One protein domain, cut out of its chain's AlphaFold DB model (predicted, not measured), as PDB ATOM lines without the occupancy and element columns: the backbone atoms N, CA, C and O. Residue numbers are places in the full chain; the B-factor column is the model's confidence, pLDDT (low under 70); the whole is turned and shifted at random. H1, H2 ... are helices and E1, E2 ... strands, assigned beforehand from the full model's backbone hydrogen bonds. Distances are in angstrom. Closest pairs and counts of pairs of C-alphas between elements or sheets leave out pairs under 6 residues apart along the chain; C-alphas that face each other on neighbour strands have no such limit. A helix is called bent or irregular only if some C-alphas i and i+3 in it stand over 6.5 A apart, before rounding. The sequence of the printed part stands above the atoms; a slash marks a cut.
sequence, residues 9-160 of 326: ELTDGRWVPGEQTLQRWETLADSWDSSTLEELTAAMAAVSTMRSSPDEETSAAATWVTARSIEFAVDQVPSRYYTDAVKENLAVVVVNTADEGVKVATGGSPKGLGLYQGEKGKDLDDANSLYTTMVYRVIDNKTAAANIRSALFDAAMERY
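What this domain is: This is residues 9 to 160 of the 326 residues of an uncharacterized protein of Actinomyces sp. Z5 (UniProt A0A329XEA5). What shape do these atoms make? Three helices, H2, H4 and H7, run the same way side by side as a wall, H3 and H6 cross one face of it, and H5 lies across H7 on that same face. The small strand hairpin of E1 and E2 packs on the first half of H3, and H1 stands at the edge beyond H3. What is it made of? The printed part has 152 residues with two named strands, E1 and E2, antiparallel in one sheet, then seven named helices, H1 to H7, and it is mostly helix. How large is it? It is compact, with a radius of gyration of the C-alphas of 14.8 A, and rounded, spanning 41 by 38 by 32 A.

Where its parts are: Where is the sheet? E1 is residues 9 to 11, from C-alpha 9 at (173.026, 288.502, 203.442), and E2 is residues 14 to 17. Where are the longer helices? H2, residues 34 to 52, is 29.3 A long; H3, residues 56 to 75, is 28.4 A; H6, residues 124 to 138, is 21.8 A. H7, residues 142 to 157, is 22.4 A and ends at C-alpha 157, (167.997, 321.208, 211.717). Where are the others? H1 is residues 19 to 30, H4 residues 84 to 95, and H5 residues 98 to 104. H1 and H2 are only just irregular: C-alphas 26 and 29 are 6.6 A apart, and C-alphas 49 and 52 are 6.53 A apart.

How they stand to each other: How do the strands pair? E1 and E2 form a hairpin, with N 11 and O 14 at 2.8 A; the closest C-alphas of E2 and H3 are those of Trp 15 and Ala 60, 5.3 A. What does the hub H4 touch? It touches H2 at a shallow tilt of 18 degrees, the closest C-alphas being Ala 45 and Val 93, 5.0 A, and H7 at 5 degrees, Glu 88 and Ala 144, 5.2 A. It also touches H3, Thr 66 and Val 93, 6.7 A, and H6, Lys 87 and Val 138, 4.9 A. Where are H1 and H5? H1 is close to H3 but not clearly touching, the closest C-alphas being Ala 29 and Phe 72, 7.9 A; H5 touches H7, about perpendicular at 79 degrees, Ala 98 and Leu 152, 4.8 A. Are the helix backbones complete? Every O i to N i+4 pair is within hydrogen-bond range in H3, H4, H5 and H7, against 6 of 8 in H1, 12 of 15 in H2 and 10 of 11 in H6.

The domain as a whole: Is the printed part whole? It has no cut, and the C-alphas farthest apart, Ser 31 and Tyr 160, are 45.2 A apart. Which link is long? That from H5 to H6, residues 105 to 123. Where is confidence low? Residues 29 to 34 are under 70, and the mean pLDDT of the printed part is 92.1.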
ATOM      1  N   GLU A   9     172.788 287.868 204.734       94.38
ATOM      2  CA  GLU A   9     173.026 288.502 203.442       94.38
ATOM      3  C   GLU A   9     172.165 289.757 203.261       94.38
ATOM      4  O   GLU A   9     171.086 289.904 203.847       94.38
ATOM      5  N   LEU A  10     172.636 290.673 202.415       93.88
ATOM      6  CA  LEU A  10     171.871 291.840 201.995       93.88
ATOM      7  C   LEU A  10     170.828 291.436 200.938       93.88
ATOM      8  O   LEU A  10     171.179 290.974 199.856       93.88
ATOM      9  N   THR A  11     169.545 291.663 201.225       91.56
ATOM     10  CA  THR A  11     168.425 291.446 200.294       91.56
ATOM     11  C   THR A  11     167.543 292.693 200.240       91.56
ATOM     12  O   THR A  11     167.074 293.167 201.273       91.56
ATOM     13  N   ASP A  12     167.304 293.238 199.043       89.25
ATOM     14  CA  ASP A  12     166.482 294.443 198.823       89.25
ATOM     15  C   ASP A  12     166.872 295.641 199.720       89.25
ATOM     16  O   ASP A  12     166.020 296.341 200.275       89.25
ATOM     17  N   GLY A  13     168.182 295.862 199.897       86.69
ATOM     18  CA  GLY A  13     168.724 296.940 200.736       86.69
ATOM     19  C   GLY A  13     168.522 296.728 202.242       86.69
ATOM     20  O   GLY A  13     168.664 297.668 203.023       86.69
ATOM     21  N   ARG A  14     168.150 295.516 202.675       89.69
ATOM     22  CA  ARG A  14     167.971 295.152 204.086       89.69
ATOM     23  C   ARG A  14     168.775 293.916 204.438       89.69
ATOM     24  O   ARG A  14     168.885 292.984 203.648       89.69
ATOM     25  N   TRP A  15     169.294 293.893 205.657       94.12
ATOM     26  CA  TRP A  15     169.959 292.709 206.175       94.12
ATOM     27  C   TRP A  15     168.942 291.606 206.478       94.12
ATOM     28  O   TRP A  15     167.966 291.835 207.199       94.12
ATOM     29  N   VAL A  16     169.180 290.411 205.943       92.69
ATOM     30  CA  VAL A  16     168.448 289.190 206.284       92.69
ATOM     31  C   VAL A  16     169.381 288.322 207.129       92.69
ATOM     32  O   VAL A  16     170.362 287.805 206.593       92.69
ATOM     33  N   PRO A  17     169.128 288.178 208.444       91.25
ATOM     34  CA  PRO A  17     170.020 287.437 209.325       91.25
ATOM     35  C   PRO A  17     169.966 285.937 209.029       91.25
ATOM     36  O   PRO A  17     168.906 285.377 208.739       91.25
ATOM     37  N   GLY A  18     171.113 285.281 209.159       92.38
ATOM     38  CA  GLY A  18     171.209 283.831 209.143       92.38
ATOM     39  C   GLY A  18     170.724 283.200 210.452       92.38
ATOM     40  O   GLY A  18     170.478 283.863 211.464       92.38
ATOM     41  N   GLU A  19     170.559 281.878 210.424       90.75
ATOM     42  CA  GLU A  19     169.982 281.113 211.533       90.75
ATOM     43  C   GLU A  19     170.825 281.213 212.813       90.75
ATOM     44  O   GLU A  19     170.277 281.265 213.916       90.75
ATOM     45  N   GLN A  20     172.155 281.291 212.685       87.50
ATOM     46  CA  GLN A  20     173.042 281.331 213.844       87.50
ATOM     47  C   GLN A  20     172.865 282.629 214.642       87.50
ATOM     48  O   GLN A  20     172.826 282.597 215.875       87.50
ATOM     49  N   THR A  21     172.721 283.764 213.959       89.06
ATOM     50  CA  THR A  21     172.427 285.060 214.579       89.06
ATOM     51  C   THR A  21     171.080 285.044 215.283       89.06
ATOM     52  O   THR A  21     170.999 285.499 216.422       89.06
ATOM     53  N   LEU A  22     170.039 284.492 214.657       86.81
ATOM     54  CA  LEU A  22     168.713 284.412 215.277       86.81
ATOM     55  C   LEU A  22     168.750 283.607 216.584       86.81
ATOM     56  O   LEU A  22     168.344 284.118 217.625       86.81
ATOM     57  N   GLN A  23     169.339 282.407 216.558       84.94
ATOM     58  CA  GLN A  23     169.477 281.557 217.749       84.94
ATOM     59  C   GLN A  23     170.251 282.258 218.872       84.94
ATOM     60  O   GLN A  23     169.877 282.186 220.041       84.94
ATOM     61  N   ARG A  24     171.327 282.971 218.521       82.94
ATOM     62  CA  ARG A  24     172.104 283.772 219.470       82.94
ATOM     63  C   ARG A  24     171.213 284.811 220.158       82.94
ATOM     64  O   ARG A  24     171.105 284.792 221.384       82.94
ATOM     65  N   TRP A  25     170.548 285.678 219.399       84.19
ATOM     66  CA  TRP A  25     169.701 286.734 219.964       84.19
ATOM     67  C   TRP A  25     168.529 286.197 220.801       84.19
ATOM     68  O   TRP A  25     168.181 286.821 221.800       84.19
ATOM     69  N   GLU A  26     167.976 285.027 220.471       79.44
ATOM     70  CA  GLU A  26     166.959 284.357 221.299       79.44
ATOM     71  C   GLU A  26     167.506 283.916 222.664       79.44
ATOM     72  O   GLU A  26     166.868 284.134 223.691       79.44
ATOM     73  N   THR A  27     168.712 283.341 222.701       78.62
ATOM     74  CA  THR A  27     169.347 282.897 223.960       78.62
ATOM     75  C   THR A  27     169.895 284.040 224.815       78.62
ATOM     76  O   THR A  27     170.281 283.823 225.966       78.62
ATOM     77  N   LEU A  28     169.931 285.260 224.267       76.00
ATOM     78  CA  LEU A  28     170.445 286.437 224.953       76.00
ATOM     79  C   LEU A  28     169.630 286.704 226.233       76.00
ATOM     80  O   LEU A  28     170.228 287.052 227.233       76.00
ATOM     81  N   ALA A  29     168.318 286.455 226.283       63.28
ATOM     82  CA  ALA A  29     167.439 286.829 227.407       63.28
ATOM     83  C   ALA A  29     167.804 286.254 228.799       63.28
ATOM     84  O   ALA A  29     167.428 286.831 229.820       63.28
ATOM     85  N   ASP A  30     168.546 285.144 228.868       63.56
ATOM     86  CA  ASP A  30     168.540 284.270 230.051       63.56
ATOM     87  C   ASP A  30     169.758 284.389 230.997       63.56
ATOM     88  O   ASP A  30     169.863 283.605 231.944       63.56
ATOM     89  N   SER A  31     170.706 285.318 230.786       62.62
ATOM     90  CA  SER A  31     172.044 285.180 231.412       62.62
ATOM     91  C   SER A  31     172.750 286.428 231.977       62.62
ATOM     92  O   SER A  31     173.950 286.359 232.237       62.62
ATOM     93  N   TRP A  32     172.056 287.542 232.245       66.19
ATOM     94  CA  TRP A  32     172.744 288.806 232.577       66.19
ATOM     95  C   TRP A  32     172.850 289.183 234.062       66.19
ATOM     96  O   TRP A  32     171.897 289.088 234.839       66.19
ATOM     97  N   ASP A  33     174.007 289.756 234.402       66.88
ATOM     98  CA  ASP A  33     174.233 290.641 235.546       66.88
ATOM     99  C   ASP A  33     174.635 292.057 235.068       66.88
ATOM    100  O   ASP A  33     174.760 292.310 233.871       66.88
ATOM    101  N   SER A  34     174.812 293.020 235.980       63.81
ATOM    102  CA  SER A  34     175.094 294.414 235.592       63.81
ATOM    103  C   SER A  34     176.434 294.593 234.865       63.81
ATOM    104  O   SER A  34     176.515 295.405 233.951       63.81
ATOM    105  N   SER A  35     177.477 293.836 235.227       71.75
ATOM    106  CA  SER A  35     178.800 293.936 234.588       71.75
ATOM    107  C   SER A  35     178.797 293.431 233.149       71.75
ATOM    108  O   SER A  35     179.378 294.051 232.263       71.75
ATOM    109  N   THR A  36     178.108 292.321 232.903       81.81
ATOM    110  CA  THR A  36     177.997 291.738 231.560       81.81
ATOM    111  C   THR A  36     177.151 292.608 230.621       81.81
ATOM    112  O   THR A  36     177.434 292.674 229.424       81.81
ATOM    113  N   LEU A  37     176.172 293.351 231.155       88.62
ATOM    114  CA  LEU A  37     175.386 294.323 230.386       88.62
ATOM    115  C   LEU A  37     176.182 295.563 229.979       88.62
ATOM    116  O   LEU A  37     175.969 296.078 228.883       88.62
ATOM    117  N   GLU A  38     177.104 296.047 230.810       91.38
ATOM    118  CA  GLU A  38     177.947 297.195 230.446       91.38
ATOM    119  C   GLU A  38     178.814 296.880 229.219       91.38
ATOM    120  O   GLU A  38     178.804 297.640 228.251       91.38
ATOM    121  N   GLU A  39     179.485 295.726 229.203       89.88
ATOM    122  CA  GLU A  39     180.295 295.291 228.056       89.88
ATOM    123  C   GLU A  39     179.445 295.059 226.799       89.88
ATOM    124  O   GLU A  39     179.819 295.478 225.698       89.88
ATOM    125  N   LEU A  40     178.284 294.414 226.952       91.44
ATOM    126  CA  LEU A  40     177.375 294.151 225.839       91.44
ATOM    127  C   LEU A  40     176.854 295.454 225.223       91.44
ATOM    128  O   LEU A  40     176.911 295.626 224.006       91.44
ATOM    129  N   THR A  41     176.382 296.388 226.050       94.69
ATOM    130  CA  THR A  41     175.834 297.665 225.575       94.69
ATOM    131  C   THR A  41     176.907 298.572 224.986       94.69
ATOM    132  O   THR A  41     176.637 299.238 223.989       94.69
ATOM    133  N   ALA A  42     178.138 298.552 225.507       95.62
ATOM    134  CA  ALA A  42     179.268 299.250 224.888       95.62
ATOM    135  C   ALA A  42     179.535 298.732 223.468       95.62
ATOM    136  O   ALA A  42     179.809 299.496 222.542       95.62
ATOM    137  N   ALA A  43     179.414 297.422 223.271       94.44
ATOM    138  CA  ALA A  43     179.612 296.824 221.966       94.44
ATOM    139  C   ALA A  43     178.412 297.084 221.021       94.44
ATOM    140  O   ALA A  43     178.625 297.352 219.838       94.44
ATOM    141  N   MET A  44     177.169 297.117 221.529       96.12
ATOM    142  CA  MET A  44     175.991 297.590 220.773       96.12
ATOM    143  C   MET A  44     176.165 299.044 220.307       96.12
ATOM    144  O   MET A  44     175.916 299.359 219.143       96.12
ATOM    145  N   ALA A  45     176.653 299.916 221.195       97.81
ATOM    146  CA  ALA A  45     176.986 301.299 220.879       97.81
ATOM    147  C   ALA A  45     178.020 301.379 219.750       97.81
ATOM    148  O   ALA A  45     177.791 302.077 218.764       97.81
ATOM    149  N   ALA A  46     179.111 300.611 219.845       97.12
ATOM    150  CA  ALA A  46     180.140 300.563 218.812       97.12
ATOM    151  C   ALA A  46     179.570 300.146 217.444       97.12
ATOM    152  O   ALA A  46     179.816 300.837 216.457       97.12
ATOM    153  N   VAL A  47     178.754 299.089 217.377       96.88
ATOM    154  CA  VAL A  47     178.118 298.676 216.111       96.88
ATOM    155  C   VAL A  47     177.180 299.741 215.560       96.88
ATOM    156  O   VAL A  47     177.173 299.963 214.353       96.88
ATOM    157  N   SER A  48     176.420 300.435 216.410       98.12
ATOM    158  CA  SER A  48     175.483 301.462 215.937       98.12
ATOM    159  C   SER A  48     176.166 302.586 215.144       98.12
ATOM    160  O   SER A  48     175.577 303.119 214.207       98.12
ATOM    161  N   THR A  49     177.443 302.873 215.421       97.50
ATOM    162  CA  THR A  49     178.238 303.848 214.647       97.50
ATOM    163  C   THR A  49     178.491 303.414 213.203       97.50
ATOM    164  O   THR A  49     178.685 304.251 212.327       97.50
ATOM    165  N   MET A  50     178.449 302.109 212.925       97.44
ATOM    166  CA  MET A  50     178.715 301.546 211.600       97.44
ATOM    167  C   MET A  50     177.515 301.680 210.654       97.44
ATOM    168  O   MET A  50     177.640 301.386 209.467       97.44
ATOM    169  N   ARG A  51     176.365 302.178 211.135       96.19
ATOM    170  CA  ARG A  51     175.197 302.485 210.293       96.19
ATOM    171  C   ARG A  51     175.510 303.498 209.192       96.19
ATOM    172  O   ARG A  51     174.919 303.421 208.121       96.19
ATOM    173  N   SER A  52     176.442 304.416 209.433       95.06
ATOM    174  CA  SER A  52     176.887 305.416 208.455       95.06
ATOM    175  C   SER A  52     178.017 304.921 207.543       95.06
ATOM    176  O   SER A  52     178.578 305.706 206.779       95.06
ATOM    177  N   SER A  53     178.372 303.631 207.618       96.50
ATOM    178  CA  SER A  53     179.397 303.039 206.758       96.50
ATOM    179  C   SER A  53     179.066 303.256 205.273       96.50
ATOM    180  O   SER A  53     177.919 303.051 204.874       96.50
ATOM    181  N   PRO A  54     180.057 303.607 204.430       95.69
ATOM    182  CA  PRO A  54     179.867 303.657 202.982       95.69
ATOM    183  C   PRO A  54     179.718 302.262 202.354       95.69
ATOM    184  O   PRO A  54     179.307 302.153 201.202       95.69
ATOM    185  N   ASP A  55     180.084 301.205 203.086       96.06
ATOM    186  CA  ASP A  55     179.826 299.824 202.692       96.06
ATOM    187  C   ASP A  55     178.382 299.443 203.052       96.06
ATOM    188  O   ASP A  55     178.024 299.387 204.232       96.06
ATOM    189  N   GLU A  56     177.557 299.209 202.028       94.75
ATOM    190  CA  GLU A  56     176.110 298.985 202.160       94.75
ATOM    191  C   GLU A  56     175.791 297.741 202.995       94.75
ATOM    192  O   GLU A  56     174.879 297.763 203.821       94.75
ATOM    193  N   GLU A  57     176.575 296.675 202.829       94.81
ATOM    194  CA  GLU A  57     176.406 295.433 203.580       94.81
ATOM    195  C   GLU A  57     176.654 295.663 205.077       94.81
ATOM    196  O   GLU A  57     175.813 295.333 205.917       94.81
ATOM    197  N   THR A  58     177.755 296.342 205.407       95.00
ATOM    198  CA  THR A  58     178.078 296.757 206.775       95.00
ATOM    199  C   THR A  58     177.008 297.678 207.365       95.00
ATOM    200  O   THR A  58     176.585 297.473 208.504       95.00
ATOM    201  N   SER A  59     176.552 298.684 206.613       95.94
ATOM    202  CA  SER A  59     175.525 299.634 207.062       95.94
ATOM    203  C   SER A  59     174.190 298.938 207.353       95.94
ATOM    204  O   SER A  59     173.569 299.175 208.399       95.94
ATOM    205  N   ALA A  60     173.765 298.028 206.473       95.88
ATOM    206  CA  ALA A  60     172.535 297.264 206.636       95.88
ATOM    207  C   ALA A  60     172.615 296.298 207.827       95.88
ATOM    208  O   ALA A  60     171.689 296.264 208.646       95.88
ATOM    209  N   ALA A  61     173.723 295.562 207.970       95.50
ATOM    210  CA  ALA A  61     173.958 294.674 209.108       95.50
ATOM    211  C   ALA A  61     173.969 295.451 210.435       95.50
ATOM    212  O   ALA A  61     173.294 295.065 211.393       95.50
ATOM    213  N   ALA A  62     174.665 296.591 210.482       96.81
ATOM    214  CA  ALA A  62     174.705 297.464 211.651       96.81
ATOM    215  C   ALA A  62     173.324 298.038 212.000       96.81
ATOM    216  O   ALA A  62     172.967 298.119 213.177       96.81
ATOM    217  N   THR A  63     172.516 298.396 210.997       97.31
ATOM    218  CA  THR A  63     171.137 298.870 211.201       97.31
ATOM    219  C   THR A  63     170.261 297.778 211.811       97.31
ATOM    220  O   THR A  63     169.551 298.041 212.782       97.31
ATOM    221  N   TRP A  64     170.374 296.539 211.323       95.50
ATOM    222  CA  TRP A  64     169.648 295.398 211.885       95.50
ATOM    223  C   TRP A  64     170.054 295.110 213.337       95.50
ATOM    224  O   TRP A  64     169.193 294.992 214.211       95.50
ATOM    225  N   VAL A  65     171.359 295.082 213.631       95.50
ATOM    226  CA  VAL A  65     171.866 294.895 215.003       95.50
ATOM    227  C   VAL A  65     171.413 296.030 215.922       95.50
ATOM    228  O   VAL A  65     171.035 295.780 217.065       95.50
ATOM    229  N   THR A  66     171.406 297.274 215.437       97.56
ATOM    230  CA  THR A  66     170.932 298.445 216.193       97.56
ATOM    231  C   THR A  66     169.464 298.283 216.590       97.56
ATOM    232  O   THR A  66     169.113 298.497 217.749       97.56
ATOM    233  N   ALA A  67     168.614 297.836 215.664       96.25
ATOM    234  CA  ALA A  67     167.201 297.582 215.933       96.25
ATOM    235  C   ALA A  67     166.998 296.495 216.998       96.25
ATOM    236  O   ALA A  67     166.289 296.713 217.981       96.25
ATOM    237  N   ARG A  68     167.698 295.362 216.867       93.94
ATOM    238  CA  ARG A  68     167.659 294.282 217.866       93.94
ATOM    239  C   ARG A  68     168.215 294.715 219.224       93.94
ATOM    240  O   ARG A  68     167.714 294.279 220.254       93.94
ATOM    241  N   SER A  69     169.201 295.613 219.244       95.38
ATOM    242  CA  SER A  69     169.749 296.180 220.484       95.38
ATOM    243  C   SER A  69     168.711 297.019 221.233       95.38
ATOM    244  O   SER A  69     168.618 296.916 222.454       95.38
ATOM    245  N   ILE A  70     167.905 297.812 220.515       97.38
ATOM    246  CA  ILE A  70     166.801 298.595 221.096       97.38
ATOM    247  C   ILE A  70     165.726 297.666 221.669       97.38
ATOM    248  O   ILE A  70     165.302 297.847 222.809       97.38
ATOM    249  N   GLU A  71     165.314 296.653 220.908       94.69
ATOM    250  CA  GLU A  71     164.330 295.661 221.359       94.69
ATOM    251  C   GLU A  71     164.808 294.894 222.584       94.69
ATOM    252  O   GLU A  71     164.088 294.806 223.570       94.69
ATOM    253  N   PHE A  72     166.045 294.399 222.566       92.06
ATOM    254  CA  PHE A  72     166.644 293.727 223.711       92.06
ATOM    255  C   PHE A  72     166.668 294.630 224.944       92.06
ATOM    256  O   PHE A  72     166.204 294.230 226.013       92.06
ATOM    257  N   ALA A  73     167.180 295.855 224.795       93.56
ATOM    258  CA  ALA A  73     167.276 296.797 225.897       93.56
ATOM    259  C   ALA A  73     165.897 297.049 226.518       93.56
ATOM    260  O   ALA A  73     165.758 296.990 227.736       93.56
ATOM    261  N   VAL A  74     164.862 297.271 225.706       94.31
ATOM    262  CA  VAL A  74     163.525 297.580 226.222       94.31
ATOM    263  C   VAL A  74     162.764 296.342 226.716       94.31
ATOM    264  O   VAL A  74     162.210 296.360 227.815       94.31
ATOM    265  N   ASP A  75     162.714 295.273 225.932       91.88
ATOM    266  CA  ASP A  75     161.830 294.135 226.200       91.88
ATOM    267  C   ASP A  75     162.452 293.085 227.123       91.88
ATOM    268  O   ASP A  75     161.716 292.342 227.771       91.88
ATOM    269  N   GLN A  76     163.784 293.018 227.208       89.06
ATOM    270  CA  GLN A  76     164.470 291.953 227.945       89.06
ATOM    271  C   GLN A  76     165.259 292.443 229.153       89.06
ATOM    272  O   GLN A  76     165.376 291.691 230.117       89.06
ATOM    273  N   VAL A  77     165.798 293.670 229.146       89.38
ATOM    274  CA  VAL A  77     166.610 294.178 230.264       89.38
ATOM    275  C   VAL A  77     165.715 294.841 231.320       89.38
ATOM    276  O   VAL A  77     165.098 295.872 231.040       89.38
ATOM    277  N   PRO A  78     165.659 294.316 232.562       87.50
ATOM    278  CA  PRO A  78     164.922 294.969 233.640       87.50
ATOM    279  C   PRO A  78     165.529 296.322 234.022       87.50
ATOM    280  O   PRO A  78     166.752 296.462 234.115       87.50
ATOM    281  N   SER A  79     164.677 297.287 234.372       85.75
ATOM    282  CA  SER A  79     165.067 298.657 234.748       85.75
ATOM    283  C   SER A  79     166.149 298.738 235.835       85.75
ATOM    284  O   SER A  79     167.017 299.607 235.776       85.75
ATOM    285  N   ARG A  80     166.179 297.793 236.788       86.88
ATOM    286  CA  ARG A  80     167.206 297.723 237.851       86.88
ATOM    287  C   ARG A  80     168.649 297.573 237.348       86.88
ATOM    288  O   ARG A  80     169.570 297.797 238.127       86.88
ATOM    289  N   TYR A  81     168.849 297.154 236.098       90.38
ATOM    290  CA  TYR A  81     170.176 296.968 235.505       90.38
ATOM    291  C   TYR A  81     170.643 298.154 234.651       90.38
ATOM    292  O   TYR A  81     171.747 298.118 234.116       90.38
ATOM    293  N   TYR A  82     169.848 299.222 234.547       92.38
ATOM    294  CA  TYR A  82     170.244 300.455 233.868       92.38
ATOM    295  C   TYR A  82     171.169 301.293 234.767       92.38
ATOM    296  O   TYR A  82     170.758 302.305 235.341       92.38
ATOM    297  N   THR A  83     172.423 300.855 234.902       93.81
ATOM    298  CA  THR A  83     173.502 301.662 235.496       93.81
ATOM    299  C   THR A  83     173.788 302.890 234.626       93.81
ATOM    300  O   THR A  83     173.351 302.961 233.475       93.81
ATOM    301  N   ASP A  84     174.531 303.868 235.149       95.94
ATOM    302  CA  ASP A  84     174.910 305.046 234.358       95.94
ATOM    303  C   ASP A  84     175.709 304.669 233.105       95.94
ATOM    304  O   ASP A  84     175.410 305.175 232.027       95.94
ATOM    305  N   ALA A  85     176.637 303.714 233.207       96.12
ATOM    306  CA  ALA A  85     177.405 303.230 232.060       96.12
ATOM    307  C   ALA A  85     176.511 302.551 231.008       96.12
ATOM    308  O   ALA A  85     176.633 302.836 229.817       96.12
ATOM    309  N   VAL A  86     175.557 301.711 231.433       96.19
ATOM    310  CA  VAL A  86     174.559 301.119 230.525       96.19
ATOM    311  C   VAL A  86     173.745 302.214 229.832       96.19
ATOM    312  O   VAL A  86     173.592 302.175 228.613       96.19
ATOM    313  N   LYS A  87     173.250 303.216 230.571       97.88
ATOM    314  CA  LYS A  87     172.476 304.330 229.997       97.88
ATOM    315  C   LYS A  87     173.289 305.139 228.995       97.88
ATOM    316  O   LYS A  87     172.764 305.468 227.937       97.88
ATOM    317  N   GLU A  88     174.549 305.441 229.298       98.44
ATOM    318  CA  GLU A  88     175.437 306.181 228.399       98.44
ATOM    319  C   GLU A  88     175.718 305.398 227.108       98.44
ATOM    320  O   GLU A  88     175.583 305.954 226.017       98.44
ATOM    321  N   ASN A  89     175.997 304.095 227.201       98.12
ATOM    322  CA  ASN A  89     176.175 303.236 226.027       98.12
ATOM    323  C   ASN A  89     174.897 303.151 225.179       98.12
ATOM    324  O   ASN A  89     174.918 303.333 223.962       98.12
ATOM    325  N   LEU A  90     173.754 302.910 225.817       98.44
ATOM    326  CA  LEU A  90     172.460 302.833 225.145       98.44
ATOM    327  C   LEU A  90     172.030 304.181 224.542       98.44
ATOM    328  O   LEU A  90     171.375 304.210 223.501       98.44
ATOM    329  N   ALA A  91     172.445 305.303 225.129       98.69
ATOM    330  CA  ALA A  91     172.246 306.619 224.540       98.69
ATOM    331  C   ALA A  91     173.028 306.789 223.234       98.69
ATOM    332  O   ALA A  91     172.505 307.403 222.310       98.69
ATOM    333  N   VAL A  92     174.228 306.208 223.105       98.75
ATOM    334  CA  VAL A  92     174.964 306.188 221.826       98.75
ATOM    335  C   VAL A  92     174.191 305.415 220.756       98.75
ATOM    336  O   VAL A  92     174.144 305.856 219.608       98.75
ATOM    337  N   VAL A  93     173.523 304.315 221.120       98.69
ATOM    338  CA  VAL A  93     172.628 303.593 220.198       98.69
ATOM    339  C   VAL A  93     171.506 304.518 219.714       98.69
ATOM    340  O   VAL A  93     171.296 304.635 218.511       98.69
ATOM    341  N   VAL A  94     170.840 305.243 220.621       98.62
ATOM    342  CA  VAL A  94     169.792 306.222 220.264       98.62
ATOM    343  C   VAL A  94     170.344 307.355 219.392       98.62
ATOM    344  O   VAL A  94     169.735 307.691 218.379       98.62
ATOM    345  N   VAL A  95     171.504 307.920 219.734       98.69
ATOM    346  CA  VAL A  95     172.169 308.996 218.975       98.69
ATOM    347  C   VAL A  95     172.421 308.581 217.529       98.69
ATOM    348  O   VAL A  95     172.093 309.326 216.611       98.69
ATOM    349  N   ASN A  96     172.899 307.357 217.304       98.50
ATOM    350  CA  ASN A  96     173.108 306.829 215.956       98.50
ATOM    351  C   ASN A  96     171.798 306.480 215.226       98.50
ATOM    352  O   ASN A  96     171.854 305.944 214.126       98.50
ATOM    353  N   THR A  97     170.629 306.782 215.805       98.44
ATOM    354  CA  THR A  97     169.287 306.672 215.201       98.44
ATOM    355  C   THR A  97     168.545 308.006 215.138       98.44
ATOM    356  O   THR A  97     167.317 308.030 215.055       98.44
ATOM    357  N   ALA A  98     169.277 309.125 215.188       98.19
ATOM    358  CA  ALA A  98     168.697 310.461 215.272       98.19
ATOM    359  C   ALA A  98     167.637 310.733 214.193       98.19
ATOM    360  O   ALA A  98     166.547 311.190 214.526       98.19
ATOM    361  N   ASP A  99     167.884 310.359 212.935       97.19
ATOM    362  CA  ASP A  99     166.916 310.519 211.841       97.19
ATOM    363  C   ASP A  99     165.567 309.855 212.122       97.19
ATOM    364  O   ASP A  99     164.504 310.433 211.854       97.19
ATOM    365  N   GLU A 100     165.592 308.631 212.650       97.94
ATOM    366  CA  GLU A 100     164.393 307.912 213.061       97.94
ATOM    367  C   GLU A 100     163.760 308.526 214.308       97.94
ATOM    368  O   GLU A 100     162.537 308.665 214.351       97.94
ATOM    369  N   GLY A 101     164.568 308.991 215.259       97.94
ATOM    370  CA  GLY A 101     164.097 309.726 216.430       97.94
ATOM    371  C   GLY A 101     163.344 311.003 216.066       97.94
ATOM    372  O   GLY A 101     162.255 311.240 216.585       97.94
ATOM    373  N   VAL A 102     163.840 311.783 215.101       98.19
ATOM    374  CA  VAL A 102     163.130 312.966 214.596       98.19
ATOM    375  C   VAL A 102     161.846 312.554 213.857       98.19
ATOM    376  O   VAL A 102     160.835 313.249 213.946       98.19
ATOM    377  N   LYS A 103     161.818 311.420 213.132       96.19
ATOM    378  CA  LYS A 103     160.563 310.910 212.528       96.19
ATOM    379  C   LYS A 103     159.537 310.602 213.618       96.19
ATOM    380  O   LYS A 103     158.431 311.123 213.537       96.19
ATOM    381  N   VAL A 104     159.907 309.849 214.653       96.00
ATOM    382  CA  VAL A 104     159.022 309.541 215.791       96.00
ATOM    383  C   VAL A 104     158.538 310.820 216.470       96.00
ATOM    384  O   VAL A 104     157.337 311.030 216.598       96.00
ATOM    385  N   ALA A 105     159.448 311.740 216.792       95.69
ATOM    386  CA  ALA A 105     159.127 312.992 217.472       95.69
ATOM    387  C   ALA A 105     158.260 313.964 216.650       95.69
ATOM    388  O   ALA A 105     157.842 314.995 217.171       95.69
ATOM    389  N   THR A 106     157.984 313.659 215.377       93.19
ATOM    390  CA  THR A 106     157.089 314.427 214.494       93.19
ATOM    391  C   THR A 106     155.794 313.675 214.149       93.19
ATOM    392  O   THR A 106     155.008 314.155 213.331       93.19
ATOM    393  N   GLY A 107     155.537 312.525 214.786       90.19
ATOM    394  CA  GLY A 107     154.372 311.660 214.536       90.19
ATOM    395  C   GLY A 107     154.540 310.713 213.345       90.19
ATOM    396  O   GLY A 107     153.566 310.240 212.770       90.19
ATOM    397  N   GLY A 108     155.781 310.492 212.908       91.56
ATOM    398  CA  GLY A 108     156.144 309.482 211.921       91.56
ATOM    399  C   GLY A 108     156.432 308.123 212.564       91.56
ATOM    400  O   GLY A 108     155.872 307.770 213.595       91.56
ATOM    401  N   SER A 109     157.331 307.348 211.946       90.69
ATOM    402  CA  SER A 109     157.753 306.046 212.481       90.69
ATOM    403  C   SER A 109     159.247 305.770 212.299       90.69
ATOM    404  O   SER A 109     159.857 306.292 211.354       90.69
ATOM    405  N   PRO A 110     159.850 304.890 213.125       93.88
ATOM    406  CA  PRO A 110     161.245 304.487 213.020       93.88
ATOM    407  C   PRO A 110     161.422 303.338 212.013       93.88
ATOM    408  O   PRO A 110     162.337 302.531 212.141       93.88
ATOM    409  N   LYS A 111     160.550 303.232 210.998       88.44
ATOM    410  CA  LYS A 111     160.498 302.111 210.038       88.44
ATOM    411  C   LYS A 111     161.847 301.795 209.372       88.44
ATOM    412  O   LYS A 111     162.053 300.657 208.961       88.44
ATOM    413  N   GLY A 112     162.747 302.777 209.264       87.62
ATOM    414  CA  GLY A 112     164.112 302.595 208.755       87.62
ATOM    415  C   GLY A 112     164.968 301.623 209.575       87.62
ATOM    416  O   GLY A 112     165.855 300.995 209.014       87.62
ATOM    417  N   LEU A 113     164.657 301.434 210.862       92.81
ATOM    418  CA  LEU A 113     165.342 300.475 211.733       92.81
ATOM    419  C   LEU A 113     164.840 299.039 211.547       92.81
ATOM    420  O   LEU A 113     165.573 298.100 211.824       92.81
ATOM    421  N   GLY A 114     163.597 298.840 211.097       91.62
ATOM    422  CA  GLY A 114     162.998 297.501 211.067       91.62
ATOM    423  C   GLY A 114     162.686 296.935 212.461       91.62
ATOM    424  O   GLY A 114     162.737 295.723 212.653       91.62
ATOM    425  N   LEU A 115     162.355 297.798 213.431       93.00
ATOM    426  CA  LEU A 115     161.879 297.363 214.749       93.00
ATOM    427  C   LEU A 115     160.648 296.456 214.601       93.00
ATOM    428  O   LEU A 115     159.750 296.753 213.809       93.00
ATOM    429  N   TYR A 116     160.639 295.343 215.334       90.38
ATOM    430  CA  TYR A 116     159.638 294.273 215.271       90.38
ATOM    431  C   TYR A 116     159.372 293.709 213.861       90.38
ATOM    432  O   TYR A 116     158.317 293.128 213.590       90.38
ATOM    433  N   GLN A 117     160.316 293.853 212.923       83.31
ATOM    434  CA  GLN A 117     160.130 293.361 211.559       83.31
ATOM    435  C   GLN A 117     159.922 291.839 211.543       83.31
ATOM    436  O   GLN A 117     160.792 291.070 211.939       83.31
ATOM    437  N   GLY A 118     158.773 291.406 211.012       78.75
ATOM    438  CA  GLY A 118     158.410 289.989 210.896       78.75
ATOM    439  C   GLY A 118     157.703 289.409 212.125       78.75
ATOM    440  O   GLY A 118     157.245 288.265 212.074       78.75
ATOM    441  N   GLU A 119     157.544 290.187 213.196       84.88
ATOM    442  CA  GLU A 119     156.854 289.749 214.406       84.88
ATOM    443  C   GLU A 119     155.334 289.886 214.260       84.88
ATOM    444  O   GLU A 119     154.795 290.914 213.844       84.88
ATOM    445  N   LYS A 120     154.606 288.809 214.573       87.69
ATOM    446  CA  LYS A 120     153.145 288.785 214.435       87.69
ATOM    447  C   LYS A 120     152.487 289.603 215.540       87.69
ATOM    448  O   LYS A 120     152.719 289.348 216.716       87.69
ATOM    449  N   GLY A 121     151.576 290.489 215.145       87.75
ATOM    450  CA  GLY A 121     150.802 291.307 216.080       87.75
ATOM    451  C   GLY A 121     151.536 292.552 216.571       87.75
ATOM    452  O   GLY A 121     151.067 293.149 217.531       87.75
ATOM    453  N   LYS A 122     152.654 292.914 215.927       90.50
ATOM    454  CA  LYS A 122     153.356 294.181 216.121       90.50
ATOM    455  C   LYS A 122     153.150 295.106 214.928       90.50
ATOM    456  O   LYS A 122     153.201 294.649 213.783       90.50
ATOM    457  N   ASP A 123     152.919 296.385 215.194       89.62
ATOM    458  CA  ASP A 123     152.751 297.418 214.171       89.62
ATOM    459  C   ASP A 123     153.697 298.623 214.360       89.62
ATOM    460  O   ASP A 123     154.707 298.554 215.067       89.62
ATOM    461  N   LEU A 124     153.441 299.716 213.632       88.00
ATOM    462  CA  LEU A 124     154.271 300.919 213.712       88.00
ATOM    463  C   LEU A 124     154.080 301.680 215.030       88.00
ATOM    464  O   LEU A 124     155.025 302.340 215.461       88.00
ATOM    465  N   ASP A 125     152.926 301.559 215.682       88.62
ATOM    466  CA  ASP A 125     152.651 302.217 216.958       88.62
ATOM    467  C   ASP A 125     153.382 301.480 218.089       88.62
ATOM    468  O   ASP A 125     153.976 302.110 218.970       88.62
ATOM    469  N   ASP A 126     153.464 300.146 218.006       92.19
ATOM    470  CA  ASP A 126     154.366 299.346 218.840       92.19
ATOM    471  C   ASP A 126     155.834 299.770 218.661       92.19
ATOM    472  O   ASP A 126     156.562 299.915 219.645       92.19
ATOM    473  N   ALA A 127     156.283 299.971 217.416       94.00
ATOM    474  CA  ALA A 127     157.655 300.388 217.124       94.00
ATOM    475  C   ALA A 127     157.955 301.810 217.638       94.00
ATOM    476  O   ALA A 127     159.037 302.054 218.176       94.00
ATOM    477  N   ASN A 128     156.995 302.731 217.516       93.56
ATOM    478  CA  ASN A 128     157.068 304.074 218.095       93.56
ATOM    479  C   ASN A 128     157.202 304.000 219.620       93.56
ATOM    480  O   ASN A 128     158.143 304.548 220.192       93.56
ATOM    481  N   SER A 129     156.308 303.248 220.261       94.19
ATOM    482  CA  SER A 129     156.275 303.013 221.710       94.19
ATOM    483  C   SER A 129     157.579 302.406 222.230       94.19
ATOM    484  O   SER A 129     158.133 302.857 223.235       94.19
ATOM    485  N   LEU A 130     158.124 301.421 221.512       96.31
ATOM    486  CA  LEU A 130     159.413 300.807 221.811       96.31
ATOM    487  C   LEU A 130     160.555 301.831 221.756       96.31
ATOM    488  O   LEU A 130     161.327 301.952 222.709       96.31
ATOM    489  N   TYR A 131     160.649 302.589 220.662       97.75
ATOM    490  CA  TYR A 131     161.697 303.591 220.477       97.75
ATOM    491  C   TYR A 131     161.629 304.688 221.548       97.75
ATOM    492  O   TYR A 131     162.634 305.041 222.164       97.75
ATOM    493  N   THR A 132     160.437 305.207 221.831       97.38
ATOM    494  CA  THR A 132     160.240 306.212 222.880       97.38
ATOM    495  C   THR A 132     160.556 305.663 224.262       97.38
ATOM    496  O   THR A 132     161.194 306.355 225.056       97.38
ATOM    497  N   THR A 133     160.194 304.411 224.543       96.94
ATOM    498  CA  THR A 133     160.570 303.739 225.792       96.94
ATOM    499  C   THR A 133     162.089 303.653 225.941       96.94
ATOM    500  O   THR A 133     162.618 303.894 227.026       96.94
ATOM    501  N   MET A 134     162.813 303.366 224.858       98.25
ATOM    502  CA  MET A 134     164.273 303.345 224.870       98.25
ATOM    503  C   MET A 134     164.862 304.702 225.282       98.25
ATOM    504  O   MET A 134     165.705 304.757 226.176       98.25
ATOM    505  N   VAL A 135     164.367 305.800 224.696       98.25
ATOM    506  CA  VAL A 135     164.755 307.167 225.087       98.25
ATOM    507  C   VAL A 135     164.415 307.425 226.558       98.25
ATOM    508  O   VAL A 135     165.271 307.861 227.324       98.25
ATOM    509  N   TYR A 136     163.188 307.105 226.971       97.00
ATOM    510  CA  TYR A 136     162.707 307.279 228.343       97.00
ATOM    511  C   TYR A 136     163.610 306.596 229.378       97.00
ATOM    512  O   TYR A 136     163.923 307.194 230.406       97.00
ATOM    513  N   ARG A 137     164.081 305.374 229.112       96.12
ATOM    514  CA  ARG A 137     164.893 304.603 230.067       96.12
ATOM    515  C   ARG A 137     166.287 305.179 230.324       96.12
ATOM    516  O   ARG A 137     166.889 304.846 231.346       96.12
ATOM    517  N   VAL A 138     166.801 306.010 229.415       97.44
ATOM    518  CA  VAL A 138     168.164 306.561 229.498       97.44
ATOM    519  C   VAL A 138     168.205 308.064 229.774       97.44
ATOM    520  O   VAL A 138     169.235 308.562 230.221       97.44
ATOM    521  N   ILE A 139     167.105 308.793 229.551       95.88
ATOM    522  CA  ILE A 139     167.083 310.265 229.605       95.88
ATOM    523  C   ILE A 139     167.272 310.849 231.018       95.88
ATOM    524  O   ILE A 139     167.525 312.042 231.152       95.88
ATOM    525  N   ASP A 140     167.160 310.049 232.084       94.31
ATOM    526  CA  ASP A 140     167.478 310.516 233.441       94.31
ATOM    527  C   ASP A 140     168.985 310.605 233.720       94.31
ATOM    528  O   ASP A 140     169.396 311.264 234.675       94.31
ATOM    529  N   ASN A 141     169.826 310.007 232.870       96.12
ATOM    530  CA  ASN A 141     171.264 310.243 232.908       96.12
ATOM    531  C   ASN A 141     171.602 311.549 232.164       96.12
ATOM    532  O   ASN A 141     171.254 311.737 230.997       96.12
ATOM    533  N   LYS A 142     172.307 312.465 232.839       94.44
ATOM    534  CA  LYS A 142     172.605 313.812 232.323       94.44
ATOM    535  C   LYS A 142     173.408 313.792 231.017       94.44
ATOM    536  O   LYS A 142     173.110 314.578 230.118       94.44
ATOM    537  N   THR A 143     174.414 312.924 230.919       96.44
ATOM    538  CA  THR A 143     175.264 312.787 229.726       96.44
ATOM    539  C   THR A 143     174.449 312.235 228.557       96.44
ATOM    540  O   THR A 143     174.441 312.820 227.475       96.44
ATOM    541  N   ALA A 144     173.694 311.159 228.799       97.75
ATOM    542  CA  ALA A 144     172.785 310.561 227.827       97.75
ATOM    543  C   ALA A 144     171.772 311.583 227.290       97.75
ATOM    544  O   ALA A 144     171.621 311.733 226.077       97.75
ATOM    545  N   ALA A 145     171.123 312.335 228.181       96.44
ATOM    546  CA  ALA A 145     170.134 313.339 227.814       96.44
ATOM    547  C   ALA A 145     170.712 314.469 226.959       96.44
ATOM    548  O   ALA A 145     170.060 314.908 226.008       96.44
ATOM    549  N   ALA A 146     171.920 314.939 227.280       95.31
ATOM    550  CA  ALA A 146     172.600 315.964 226.499       95.31
ATOM    551  C   ALA A 146     172.927 315.462 225.083       95.31
ATOM    552  O   ALA A 146     172.605 316.140 224.108       95.31
ATOM    553  N   ASN A 147     173.481 314.251 224.966       97.69
ATOM    554  CA  ASN A 147     173.874 313.672 223.681       97.69
ATOM    555  C   ASN A 147     172.665 313.363 222.787       97.69
ATOM    556  O   ASN A 147     172.666 313.730 221.615       97.69
ATOM    557  N   ILE A 148     171.611 312.747 223.340       98.50
ATOM    558  CA  ILE A 148     170.369 312.461 222.603       98.50
ATOM    559  C   ILE A 148     169.733 313.760 222.115       98.50
ATOM    560  O   ILE A 148     169.318 313.848 220.962       98.50
ATOM    561  N   ARG A 149     169.672 314.781 222.981       95.69
ATOM    562  CA  ARG A 149     169.116 316.082 222.608       95.69
ATOM    563  C   ARG A 149     169.899 316.713 221.466       95.69
ATOM    564  O   ARG A 149     169.257 317.121 220.511       95.69
ATOM    565  N   SER A 150     171.231 316.772 221.555       95.88
ATOM    566  CA  SER A 150     172.062 317.330 220.480       95.88
ATOM    567  C   SER A 150     171.818 316.582 219.177       95.88
ATOM    568  O   SER A 150     171.396 317.190 218.206       95.88
ATOM    569  N   ALA A 151     171.944 315.252 219.184       98.12
ATOM    570  CA  ALA A 151     171.839 314.451 217.970       98.12
ATOM    571  C   ALA A 151     170.480 314.588 217.267       98.12
ATOM    572  O   ALA A 151     170.428 314.768 216.053       98.12
ATOM    573  N   LEU A 152     169.367 314.533 218.011       98.19
ATOM    574  CA  LEU A 152     168.038 314.710 217.418       98.19
ATOM    575  C   LEU A 152     167.801 316.158 216.967       98.19
ATOM    576  O   LEU A 152     167.063 316.378 216.010       98.19
ATOM    577  N   PHE A 153     168.384 317.141 217.650       94.69
ATOM    578  CA  PHE A 153     168.263 318.544 217.267       94.69
ATOM    579  C   PHE A 153     169.049 318.851 215.991       94.69
ATOM    580  O   PHE A 153     168.502 319.462 215.077       94.69
ATOM    581  N   ASP A 154     170.280 318.352 215.900       95.31
ATOM    582  CA  ASP A 154     171.140 318.476 214.724       95.31
ATOM    583  C   ASP A 154     170.468 317.804 213.514       95.31
ATOM    584  O   ASP A 154     170.235 318.454 212.496       95.31
ATOM    585  N   ALA A 155     169.985 316.564 213.669       96.94
ATOM    586  CA  ALA A 155     169.237 315.868 212.618       96.94
ATOM    587  C   ALA A 155     167.928 316.585 212.222       96.94
ATOM    588  O   ALA A 155     167.491 316.520 211.073       96.94
ATOM    589  N   ALA A 156     167.265 317.278 213.156       96.62
ATOM    590  CA  ALA A 156     166.076 318.072 212.851       96.62
ATOM    591  C   ALA A 156     166.416 319.334 212.049       96.62
ATOM    592  O   ALA A 156     165.704 319.653 211.095       96.62
ATOM    593  N   MET A 157     167.497 320.025 212.417       92.81
ATOM    594  CA  MET A 157     167.997 321.208 211.717       92.81
ATOM    595  C   MET A 157     168.455 320.877 210.291       92.81
ATOM    596  O   MET A 157     168.161 321.629 209.364       92.81
ATOM    597  N   GLU A 158     169.098 319.725 210.098       92.81
ATOM    598  CA  GLU A 158     169.607 319.263 208.800       92.81
ATOM    599  C   GLU A 158     168.515 318.877 207.790       92.81
ATOM    600  O   GLU A 158     168.795 318.773 206.596       92.81
ATOM    601  N   ARG A 159     167.254 318.703 208.212       91.00
ATOM    602  CA  ARG A 159     166.149 318.425 207.271       91.00
ATOM    603  C   ARG A 159     165.830 319.596 206.349       91.00
ATOM    604  O   ARG A 159     165.354 319.372 205.238       91.00
ATOM    605  N   TYR A 160     166.063 320.817 206.823       89.00
ATOM    606  CA  TYR A 160     165.834 322.058 206.086       89.00
ATOM    607  C   TYR A 160     167.015 323.008 206.338       89.00
ATOM    608  O   TYR A 160     166.876 323.970 207.098       89.00
TER     609      TYR A 160